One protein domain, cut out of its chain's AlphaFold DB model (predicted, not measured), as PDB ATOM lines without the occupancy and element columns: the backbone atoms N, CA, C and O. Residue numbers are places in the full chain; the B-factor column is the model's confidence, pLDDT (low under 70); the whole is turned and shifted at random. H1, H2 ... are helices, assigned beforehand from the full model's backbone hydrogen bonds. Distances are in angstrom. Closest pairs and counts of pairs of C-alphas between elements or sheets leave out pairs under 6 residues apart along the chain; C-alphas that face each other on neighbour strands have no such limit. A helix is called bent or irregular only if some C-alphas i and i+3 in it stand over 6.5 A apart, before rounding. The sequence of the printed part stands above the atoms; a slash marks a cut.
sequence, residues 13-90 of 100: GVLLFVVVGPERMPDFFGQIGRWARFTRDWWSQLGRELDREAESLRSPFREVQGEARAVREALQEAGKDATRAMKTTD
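This is residues 13 to 90 of the 100 residues of an uncharacterized protein of Deltaproteobacteria bacterium (UniProt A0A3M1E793). One very long helix, H2, bends sharply near residues 53 and 54 into two arms, H2a and H2b, that make a wide, flat, open V, with short H1 at the free end of H2a. The 78 printed residues hold two named helices, H1 then H2, and no named strand: all helix. The whole is extended, radius of gyration of the C-alphas 21.8 A, spanning 56 by 48 by 9 A.

Find C-alpha 13 at (119.725, 68.837, 79.855), where H1, residues 13 to 20, begins. H2, residues 25 to 90, was assigned by its hydrogen bonds as one helix but is bent: C-alphas 52 and 55 are 7.7 A apart. Arm H2a, residues 25 to 52, runs 41.8 A with a kink of 30 degrees near residue 39. Arm H2b, residues 55 to 90, runs 53.8 A to C-alpha 90 at (112.100, 67.606, 112.938); it is irregular, with C-alphas 56 and 59 6.7 A apart.

H2a and H2b stand at a steep tilt of 47 degrees. Look at Phe 17 and Met 25: their C-alphas, 6.8 A apart, are the closest of H1 and H2a, which are close but not clearly touching and only just about perpendicular at 71 degrees. H1 and H2b are apart. Every O i to N i+4 pair is within hydrogen-bond range in H1, 17 of 24 in H2a and 28 of 32 in H2b.

The two farthest C-alphas, of Arg 52 and Asp 90, are 58.3 A apart. Residues 27 to 90 stand free. The printed part has no cut, and the link from H1 to H2 is tight. Look for pLDDT under 70 at residues 37 to 65 and 88 to 90.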
ATOM      1  N   GLY A  13     119.217  68.633  81.209       90.31
ATOM      2  CA  GLY A  13     119.725  68.837  79.855       90.31
ATOM      3  C   GLY A  13     119.150  70.093  79.199       90.31
ATOM      4  O   GLY A  13     119.912  70.909  78.690       90.31
ATOM      5  N   VAL A  14     117.830  70.289  79.274       92.06
ATOM      6  CA  VAL A  14     117.150  71.493  78.768       92.06
ATOM      7  C   VAL A  14     117.601  72.741  79.525       92.06
ATOM      8  O   VAL A  14     117.887  73.762  78.905       92.06
ATOM      9  N   LEU A  15     117.716  72.664  80.851       92.12
ATOM     10  CA  LEU A  15     118.110  73.796  81.688       92.12
ATOM     11  C   LEU A  15     119.544  74.247  81.379       92.12
ATOM     12  O   LEU A  15     119.795  75.434  81.180       92.12
ATOM     13  N   LEU A  16     120.466  73.295  81.229       90.56
ATOM     14  CA  LEU A  16     121.827  73.555  80.764       90.56
ATOM     15  C   LEU A  16     121.841  74.120  79.340       90.56
ATOM     16  O   LEU A  16     122.622  75.023  79.057       90.56
ATOM     17  N   PHE A  17     120.963  73.641  78.459       90.25
ATOM     18  CA  PHE A  17     120.821  74.166  77.100       90.25
ATOM     19  C   PHE A  17     120.399  75.636  77.080       90.25
ATOM     20  O   PHE A  17     120.920  76.415  76.287       90.25
ATOM     21  N   VAL A  18     119.479  76.025  77.961       89.94
ATOM     22  CA  VAL A  18     119.006  77.410  78.076       89.94
ATOM     23  C   VAL A  18     120.087  78.311  78.673       89.94
ATOM     24  O   VAL A  18     120.302  79.413  78.176       89.94
ATOM     25  N   VAL A  19     120.798  77.841  79.701       87.81
ATOM     26  CA  VAL A  19     121.838  78.618  80.398       87.81
ATOM     27  C   VAL A  19     123.097  78.802  79.545       87.81
ATOM     28  O   VAL A  19     123.654  79.894  79.493       87.81
ATOM     29  N   VAL A  20     123.554  77.744  78.872       82.00
ATOM     30  CA  VAL A  20     124.737  77.780  77.990       82.00
ATOM     31  C   VAL A  20     124.392  78.378  76.621       82.00
ATOM     32  O   VAL A  20     125.252  78.944  75.941       82.00
ATOM     33  N   GLY A  21     123.125  78.277  76.229       78.81
ATOM     34  CA  GLY A  21     122.617  78.661  74.925       78.81
ATOM     35  C   GLY A  21     122.664  77.490  73.929       78.81
ATOM     36  O   GLY A  21     123.694  76.811  73.812       78.81
ATOM     37  N   PRO A  22     121.583  77.272  73.156       77.38
ATOM     38  CA  PRO A  22     121.463  76.148  72.227       77.38
ATOM     39  C   PRO A  22     122.480  76.192  71.082       77.38
ATOM     40  O   PRO A  22     122.755  75.166  70.476       77.38
ATOM     41  N   GLU A  23     123.062  77.353  70.792       78.25
ATOM     42  CA  GLU A  23     124.020  77.521  69.697       78.25
ATOM     43  C   GLU A  23     125.448  77.106  70.075       78.25
ATOM     44  O   GLU A  23     126.289  76.963  69.198       78.25
ATOM     45  N   ARG A  24     125.747  76.902  71.367       73.12
ATOM     46  CA  ARG A  24     127.129  76.697  71.844       73.12
ATOM     47  C   ARG A  24     127.381  75.270  72.330       73.12
ATOM     48  O   ARG A  24     128.440  74.709  72.078       73.12
ATOM     49  N   MET A  25     126.392  74.652  72.976       73.00
ATOM     50  CA  MET A  25     126.441  73.263  73.470       73.00
ATOM     51  C   MET A  25     126.689  72.201  72.369       73.00
ATOM     52  O   MET A  25     127.566  71.353  72.554       73.00
ATOM     53  N   PRO A  26     125.992  72.238  71.213       71.00
ATOM     54  CA  PRO A  26     126.202  71.285  70.116       71.00
ATOM     55  C   PRO A  26     127.634  71.293  69.572       71.00
ATOM     56  O   PRO A  26     128.219  70.233  69.330       71.00
ATOM     57  N   ASP A  27     128.228  72.481  69.452       73.00
ATOM     58  CA  ASP A  27     129.600  72.653  68.973       73.00
ATOM     59  C   ASP A  27     130.630  72.055  69.939       73.00
ATOM     60  O   ASP A  27     131.650  71.499  69.507       73.00
ATOM     61  N   PHE A  28     130.356  72.093  71.248       74.12
ATOM     62  CA  PHE A  28     131.185  71.426  72.253       74.12
ATOM     63  C   PHE A  28     131.095  69.895  72.163       74.12
ATOM     64  O   PHE A  28     132.130  69.230  72.251       74.12
ATOM     65  N   PHE A  29     129.918  69.313  71.897       77.00
ATOM     66  CA  PHE A  29     129.802  67.863  71.668       77.00
ATOM     67  C   PHE A  29     130.593  67.404  70.439       77.00
ATOM     68  O   PHE A  29     131.246  66.358  70.475       77.00
ATOM     69  N   GLY A  30     130.603  68.210  69.374       78.81
ATOM     70  CA  GLY A  30     131.421  67.948  68.191       78.81
ATOM     71  C   GLY A  30     132.926  67.940  68.487       78.81
ATOM     72  O   GLY A  30     133.661  67.115  67.940       78.81
ATOM     73  N   GLN A  31     133.400  68.824  69.372       78.31
ATOM     74  CA  GLN A  31     134.806  68.871  69.798       78.31
ATOM     75  C   GLN A  31     135.185  67.678  70.684       78.31
ATOM     76  O   GLN A  31     136.205  67.030  70.438       78.31
ATOM     77  N   ILE A  32     134.331  67.329  71.649       77.94
ATOM     78  CA  ILE A  32     134.538  66.179  72.540       77.94
ATOM     79  C   ILE A  32     134.523  64.867  71.745       77.94
ATOM     80  O   ILE A  32     135.380  64.013  71.959       77.94
ATOM     81  N   GLY A  33     133.616  64.714  70.774       77.25
ATOM     82  CA  GLY A  33     133.528  63.510  69.939       77.25
ATOM     83  C   GLY A  33     134.774  63.267  69.082       77.25
ATOM     84  O   GLY A  33     135.219  62.127  68.933       77.25
ATOM     85  N   ARG A  34     135.399  64.334  68.562       79.94
ATOM     86  CA  ARG A  34     136.676  64.221  67.834       79.94
ATOM     87  C   ARG A  34     137.824  63.808  68.753       79.94
ATOM     88  O   ARG A  34     138.658  63.007  68.341       79.94
ATOM     89  N   TRP A  35     137.841  64.294  69.993       72.12
ATOM     90  CA  TRP A  35     138.860  63.920  70.977       72.12
ATOM     91  C   TRP A  35     138.659  62.496  71.521       72.12
ATOM     92  O   TRP A  35     139.619  61.747  71.682       72.12
ATOM     93  N   ALA A  36     137.408  62.058  71.677       74.38
ATOM     94  CA  ALA A  36     137.056  60.694  72.070       74.38
ATOM     95  C   ALA A  36     137.467  59.631  71.033       74.38
ATOM     96  O   ALA A  36     137.680  58.472  71.381       74.38
ATOM     97  N   ARG A  37     137.625  60.000  69.753       69.69
ATOM     98  CA  ARG A  37     138.180  59.092  68.736       69.69
ATOM     99  C   ARG A  37     139.673  58.822  68.954       69.69
ATOM    100  O   ARG A  37     140.137  57.733  68.639       69.69
ATOM    101  N   PHE A  38     140.401  59.783  69.521       67.00
ATOM    102  CA  PHE A  38     141.831  59.656  69.802       67.00
ATOM    103  C   PHE A  38     142.137  58.832  71.065       67.00
ATOM    104  O   PHE A  38     143.205  58.226  71.147       67.00
ATOM    105  N   THR A  39     141.222  58.736  72.037       65.19
ATOM    106  CA  THR A  39     141.487  58.013  73.300       65.19
ATOM    107  C   THR A  39     141.592  56.496  73.129       65.19
ATOM    108  O   THR A  39     142.302  55.847  73.899       65.19
ATOM    109  N   ARG A  40     140.968  55.915  72.095       65.69
ATOM    110  CA  ARG A  40     141.048  54.467  71.822       65.69
ATOM    111  C   ARG A  40     142.470  54.010  71.483       65.69
ATOM    112  O   ARG A  40     142.888  52.945  71.936       65.69
ATOM    113  N   ASP A  41     143.222  54.838  70.763       69.00
ATOM    114  CA  ASP A  41     144.582  54.501  70.338       69.00
ATOM    115  C   ASP A  41     145.609  54.773  71.447       69.00
ATOM    116  O   ASP A  41     146.519  53.962  71.643       69.00
ATOM    117  N   TRP A  42     145.412  55.837  72.239       61.28
ATOM    118  CA  TRP A  42     146.264  56.188  73.387       61.28
ATOM    119  C   TRP A  42     146.222  55.136  74.511       61.28
ATOM    120  O   TRP A  42     147.267  54.786  75.059       61.28
ATOM    121  N   TRP A  43     145.055  54.548  74.807       57.28
ATOM    122  CA  TRP A  43     144.956  53.446  75.780       57.28
ATOM    123  C   TRP A  43     145.667  52.170  75.324       57.28
ATOM    124  O   TRP A  43     146.203  51.433  76.151       57.28
ATOM    125  N   SER A  44     145.695  51.908  74.014       63.78
ATOM    126  CA  SER A  44     146.300  50.688  73.473       63.78
ATOM    127  C   SER A  44     147.827  50.668  73.603       63.78
ATOM    128  O   SER A  44     148.413  49.589  73.681       63.78
ATOM    129  N   GLN A  45     148.468  51.842  73.628       59.94
ATOM    130  CA  GLN A  45     149.923  51.958  73.756       59.94
ATOM    131  C   GLN A  45     150.369  51.880  75.218       59.94
ATOM    132  O   GLN A  45     151.291  51.131  75.514       59.94
ATOM    133  N   LEU A  46     149.629  52.500  76.143       57.31
ATOM    134  CA  LEU A  46     149.859  52.332  77.584       57.31
ATOM    135  C   LEU A  46     149.615  50.880  78.032       57.31
ATOM    136  O   LEU A  46     150.394  50.323  78.796       57.31
ATOM    137  N   GLY A  47     148.574  50.220  77.514       59.97
ATOM    138  CA  GLY A  47     148.216  48.860  77.927       59.97
ATOM    139  C   GLY A  47     149.254  47.780  77.595       59.97
ATOM    140  O   GLY A  47     149.332  46.790  78.312       59.97
ATOM    141  N   ARG A  48     150.065  47.950  76.541       57.81
ATOM    142  CA  ARG A  48     151.024  46.916  76.096       57.81
ATOM    143  C   ARG A  48     152.370  46.951  76.827       57.81
ATOM    144  O   ARG A  48     153.059  45.934  76.841       57.81
ATOM    145  N   GLU A  49     152.710  48.075  77.453       54.75
ATOM    146  CA  GLU A  49     153.867  48.203  78.352       54.75
ATOM    147  C   GLU A  49     153.460  48.010  79.821       54.75
ATOM    148  O   GLU A  49     154.181  47.341  80.561       54.75
ATOM    149  N   LEU A  50     152.249  48.435  80.225       55.25
ATOM    150  CA  LEU A  50     151.713  48.127  81.558       55.25
ATOM    151  C   LEU A  50     151.602  46.618  81.812       55.25
ATOM    152  O   LEU A  50     151.916  46.188  82.911       55.25
ATOM    153  N   ASP A  51     151.214  45.794  80.836       55.84
ATOM    154  CA  ASP A  51     151.025  44.348  81.060       55.84
ATOM    155  C   ASP A  51     152.345  43.593  81.337       55.84
ATOM    156  O   ASP A  51     152.336  42.487  81.871       55.84
ATOM    157  N   ARG A  52     153.499  44.199  81.011       57.66
ATOM    158  CA  ARG A  52     154.833  43.641  81.306       57.66
ATOM    159  C   ARG A  52     155.505  44.250  82.544       57.66
ATOM    160  O   ARG A  52     156.419  43.627  83.071       57.66
ATOM    161  N   GLU A  53     155.029  45.389  83.056       52.25
ATOM    162  CA  GLU A  53     155.549  46.054  84.274       52.25
ATOM    163  C   GLU A  53     154.532  46.159  85.439       52.25
ATOM    164  O   GLU A  53     154.877  46.617  86.536       52.25
ATOM    165  N   ALA A  54     153.289  45.691  85.259       54.72
ATOM    166  CA  ALA A  54     152.181  45.773  86.226       54.72
ATOM    167  C   ALA A  54     152.398  45.020  87.552       54.72
ATOM    168  O   ALA A  54     151.638  45.234  88.501       54.72
ATOM    169  N   GLU A  55     153.434  44.190  87.667       54.50
ATOM    170  CA  GLU A  55     153.830  43.600  88.952       54.50
ATOM    171  C   GLU A  55     154.323  44.689  89.937       54.50
ATOM    172  O   GLU A  55     154.128  44.565  91.143       54.50
ATOM    173  N   SER A  56     154.873  45.809  89.439       51.00
ATOM    174  CA  SER A  56     155.405  46.914  90.264       51.00
ATOM    175  C   SER A  56     154.403  48.056  90.527       51.00
ATOM    176  O   SER A  56     154.448  48.704  91.573       51.00
ATOM    177  N   LEU A  57     153.429  48.264  89.631       52.00
ATOM    178  CA  LEU A  57     152.385  49.303  89.734       52.00
ATOM    179  C   LEU A  57     151.133  48.854  90.513       52.00
ATOM    180  O   LEU A  57     150.220  49.647  90.755       52.00
ATOM    181  N   ARG A  58     151.083  47.596  90.967       53.16
ATOM    182  CA  ARG A  58     150.013  47.089  91.846       53.16
ATOM    183  C   ARG A  58     149.987  47.755  93.224       53.16
ATOM    184  O   ARG A  58     148.940  47.744  93.870       53.16
ATOM    185  N   SER A  59     151.104  48.336  93.666       52.50
ATOM    186  CA  SER A  59     151.188  49.041  94.950       52.50
ATOM    187  C   SER A  59     150.391  50.359  94.964       52.50
ATOM    188  O   SER A  59     149.477  50.470  95.781       52.50
ATOM    189  N   PRO A  60     150.613  51.320  94.041       53.97
ATOM    190  CA  PRO A  60     149.885  52.593  94.066       53.97
ATOM    191  C   PRO A  60     148.376  52.446  93.809       53.97
ATOM    192  O   PRO A  60     147.571  53.169  94.389       53.97
ATOM    193  N   PHE A  61     147.945  51.470  93.000       53.66
ATOM    194  CA  PHE A  61     146.514  51.275  92.715       53.66
ATOM    195  C   PHE A  61     145.724  50.708  93.908       53.66
ATOM    196  O   PHE A  61     144.514  50.924  94.024       53.66
ATOM    197  N   ARG A  62     146.394  49.965  94.796       59.44
ATOM    198  CA  ARG A  62     145.783  49.388  96.000       59.44
ATOM    199  C   ARG A  62     145.655  50.423  97.118       59.44
ATOM    200  O   ARG A  62     144.673  50.385  97.852       59.44
ATOM    201  N   GLU A  63     146.594  51.359  97.182       61.41
ATOM    202  CA  GLU A  63     146.588  52.488  98.116       61.41
ATOM    203  C   GLU A  63     145.474  53.485  97.768       61.41
ATOM    204  O   GLU A  63     144.632  53.773  98.614       61.41
ATOM    205  N   VAL A  64     145.326  53.839  96.484       62.28
ATOM    206  CA  VAL A  64     144.201  54.662  95.996       62.28
ATOM    207  C   VAL A  64     142.846  53.977  96.222       62.28
ATOM    208  O   VAL A  64     141.871  54.633  96.586       62.28
ATOM    209  N   GLN A  65     142.750  52.651  96.052       66.56
ATOM    210  CA  GLN A  65     141.526  51.919  96.408       66.56
ATOM    211  C   GLN A  65     141.242  51.929  97.915       66.56
ATOM    212  O   GLN A  65     140.072  51.939  98.303       66.56
ATOM    213  N   GLY A  66     142.278  51.899  98.755       73.38
ATOM    214  CA  GLY A  66     142.159  52.007 100.208       73.38
ATOM    215  C   GLY A  66     141.656  53.386 100.632       73.38
ATOM    216  O   GLY A  66     140.658  53.481 101.346       73.38
ATOM    217  N   GLU A  67     142.267  54.449 100.112       71.56
ATOM    218  CA  GLU A  67     141.854  55.833 100.367       71.56
ATOM    219  C   GLU A  67     140.439  56.111  99.850       71.56
ATOM    220  O   GLU A  67     139.615  56.689 100.557       71.56
ATOM    221  N   ALA A  68     140.094  55.619  98.657       74.75
ATOM    222  CA  ALA A  68     138.747  55.759  98.109       74.75
ATOM    223  C   ALA A  68     137.682  55.050  98.964       74.75
ATOM    224  O   ALA A  68     136.542  55.520  99.039       74.75
ATOM    225  N   ARG A  69     138.023  53.927  99.615       81.88
ATOM    226  CA  ARG A  69     137.128  53.256 100.573       81.88
ATOM    227  C   ARG A  69     136.973  54.074 101.852       81.88
ATOM    228  O   ARG A  69     135.839  54.294 102.262       81.88
ATOM    229  N   ALA A  70     138.066  54.597 102.403       82.75
ATOM    230  CA  ALA A  70     138.032  55.449 103.592       82.75
ATOM    231  C   ALA A  70     137.201  56.727 103.367       82.75
ATOM    232  O   ALA A  70     136.365  57.083 104.194       82.75
ATOM    233  N   VAL A  71     137.348  57.375 102.205       81.31
ATOM    234  CA  VAL A  71     136.544  58.552 101.826       81.31
ATOM    235  C   VAL A  71     135.063  58.197 101.694       81.31
ATOM    236  O   VAL A  71     134.206  58.962 102.134       81.31
ATOM    237  N   ARG A  72     134.735  57.035 101.112       84.75
ATOM    238  CA  ARG A  72     133.344  56.563 101.015       84.75
ATOM    239  C   ARG A  72     132.725  56.302 102.383       84.75
ATOM    240  O   ARG A  72     131.571  56.671 102.585       84.75
ATOM    241  N   GLU A  73     133.462  55.673 103.290       89.50
ATOM    242  CA  GLU A  73     133.002  55.406 104.654       89.50
ATOM    243  C   GLU A  73     132.782  56.713 105.424       89.50
ATOM    244  O   GLU A  73     131.694  56.913 105.963       89.50
ATOM    245  N   ALA A  74     133.727  57.657 105.346       82.38
ATOM    246  CA  ALA A  74     133.603  58.978 105.962       82.38
ATOM    247  C   ALA A  74     132.404  59.779 105.419       82.38
ATOM    248  O   ALA A  74     131.656  60.381 106.187       82.38
ATOM    249  N   LEU A  75     132.162  59.752 104.100       85.75
ATOM    250  CA  LEU A  75     130.980  60.383 103.496       85.75
ATOM    251  C   LEU A  75     129.676  59.717 103.947       85.75
ATOM    252  O   LEU A  75     128.666  60.396 104.139       85.75
ATOM    253  N   GLN A  76     129.672  58.392 104.086       90.81
ATOM    254  CA  GLN A  76     128.488  57.659 104.518       90.81
ATOM    255  C   GLN A  76     128.165  57.932 105.991       90.81
ATOM    256  O   GLN A  76     126.991  58.037 106.346       90.81
ATOM    257  N   GLU A  77     129.183  58.051 106.839       86.88
ATOM    258  CA  GLU A  77     129.044  58.406 108.252       86.88
ATOM    259  C   GLU A  77     128.568  59.853 108.414       86.88
ATOM    260  O   GLU A  77     127.514  60.079 109.007       86.88
ATOM    261  N   ALA A  78     129.212  60.804 107.730       80.94
ATOM    262  CA  ALA A  78     128.772  62.199 107.694       80.94
ATOM    263  C   ALA A  78     127.332  62.350 107.166       80.94
ATOM    264  O   ALA A  78     126.547  63.141 107.688       80.94
ATOM    265  N   GLY A  79     126.946  61.557 106.161       87.62
ATOM    266  CA  GLY A  79     125.577  61.524 105.647       87.62
ATOM    267  C   GLY A  79     124.566  60.975 106.658       87.62
ATOM    268  O   GLY A  79     123.455  61.500 106.767       87.62
ATOM    269  N   LYS A  80     124.931  59.941 107.430       86.38
ATOM    270  CA  LYS A  80     124.086  59.387 108.502       86.38
ATOM    271  C   LYS A  80     123.917  60.381 109.649       86.38
ATOM    272  O   LYS A  80     122.799  60.525 110.142       86.38
ATOM    273  N   ASP A  81     124.978  61.084 110.023       80.94
ATOM    274  CA  ASP A  81     124.946  62.089 111.087       80.94
ATOM    275  C   ASP A  81     124.164  63.334 110.671       80.94
ATOM    276  O   ASP A  81     123.319  63.800 111.432       80.94
ATOM    277  N   ALA A  82     124.324  63.797 109.428       80.44
ATOM    278  CA  ALA A  82     123.492  64.857 108.861       80.44
ATOM    279  C   ALA A  82     122.006  64.459 108.831       80.44
ATOM    280  O   ALA A  82     121.137  65.245 109.205       80.44
ATOM    281  N   THR A  83     121.704  63.208 108.462       82.75
ATOM    282  CA  THR A  83     120.326  62.689 108.449       82.75
ATOM    283  C   THR A  83     119.744  62.570 109.862       82.75
ATOM    284  O   THR A  83     118.565  62.851 110.069       82.75
ATOM    285  N   ARG A  84     120.549  62.168 110.856       80.25
ATOM    286  CA  ARG A  84     120.140  62.118 112.271       80.25
ATOM    287  C   ARG A  84     119.922  63.510 112.852       80.25
ATOM    288  O   ARG A  84     118.916  63.713 113.520       80.25
ATOM    289  N   ALA A  85     120.806  64.460 112.559       71.31
ATOM    290  CA  ALA A  85     120.661  65.850 112.976       71.31
ATOM    291  C   ALA A  85     119.396  66.489 112.375       71.31
ATOM    292  O   ALA A  85     118.656  67.166 113.088       71.31
ATOM    293  N   MET A  86     119.088  66.198 111.104       72.62
ATOM    294  CA  MET A  86     117.820  66.601 110.485       72.62
ATOM    295  C   MET A  86     116.611  65.944 111.160       72.62
ATOM    296  O   MET A  86     115.658  66.647 111.477       72.62
ATOM    297  N   LYS A  87     116.655  64.638 111.457       75.62
ATOM    298  CA  LYS A  87     115.553  63.945 112.151       75.62
ATOM    299  C   LYS A  87     115.316  64.447 113.577       75.62
ATOM    300  O   LYS A  87     114.172  64.597 113.968       75.62
ATOM    301  N   THR A  88     116.365  64.736 114.344       65.00
ATOM    302  CA  THR A  88     116.233  65.306 115.697       65.00
ATOM    303  C   THR A  88     115.716  66.746 115.678       65.00
ATOM    304  O   THR A  88     115.059  67.160 116.626       65.00
ATOM    305  N   THR A  89     115.980  67.499 114.607       61.31
ATOM    306  CA  THR A  89     115.442  68.861 114.448       61.31
ATOM    307  C   THR A  89     113.959  68.848 114.042       61.31
ATOM    308  O   THR A  89     113.232  69.769 114.401       61.31
ATOM    309  N   ASP A  90     113.503  67.799 113.350       62.62
ATOM    310  CA  ASP A  90     112.100  67.606 112.938       62.62
ATOM    311  C   ASP A  90     111.218  67.003 114.058       62.62
ATOM    312  O   ASP A  90     110.006  67.186 114.072       62.62
TER     313      ASP A  90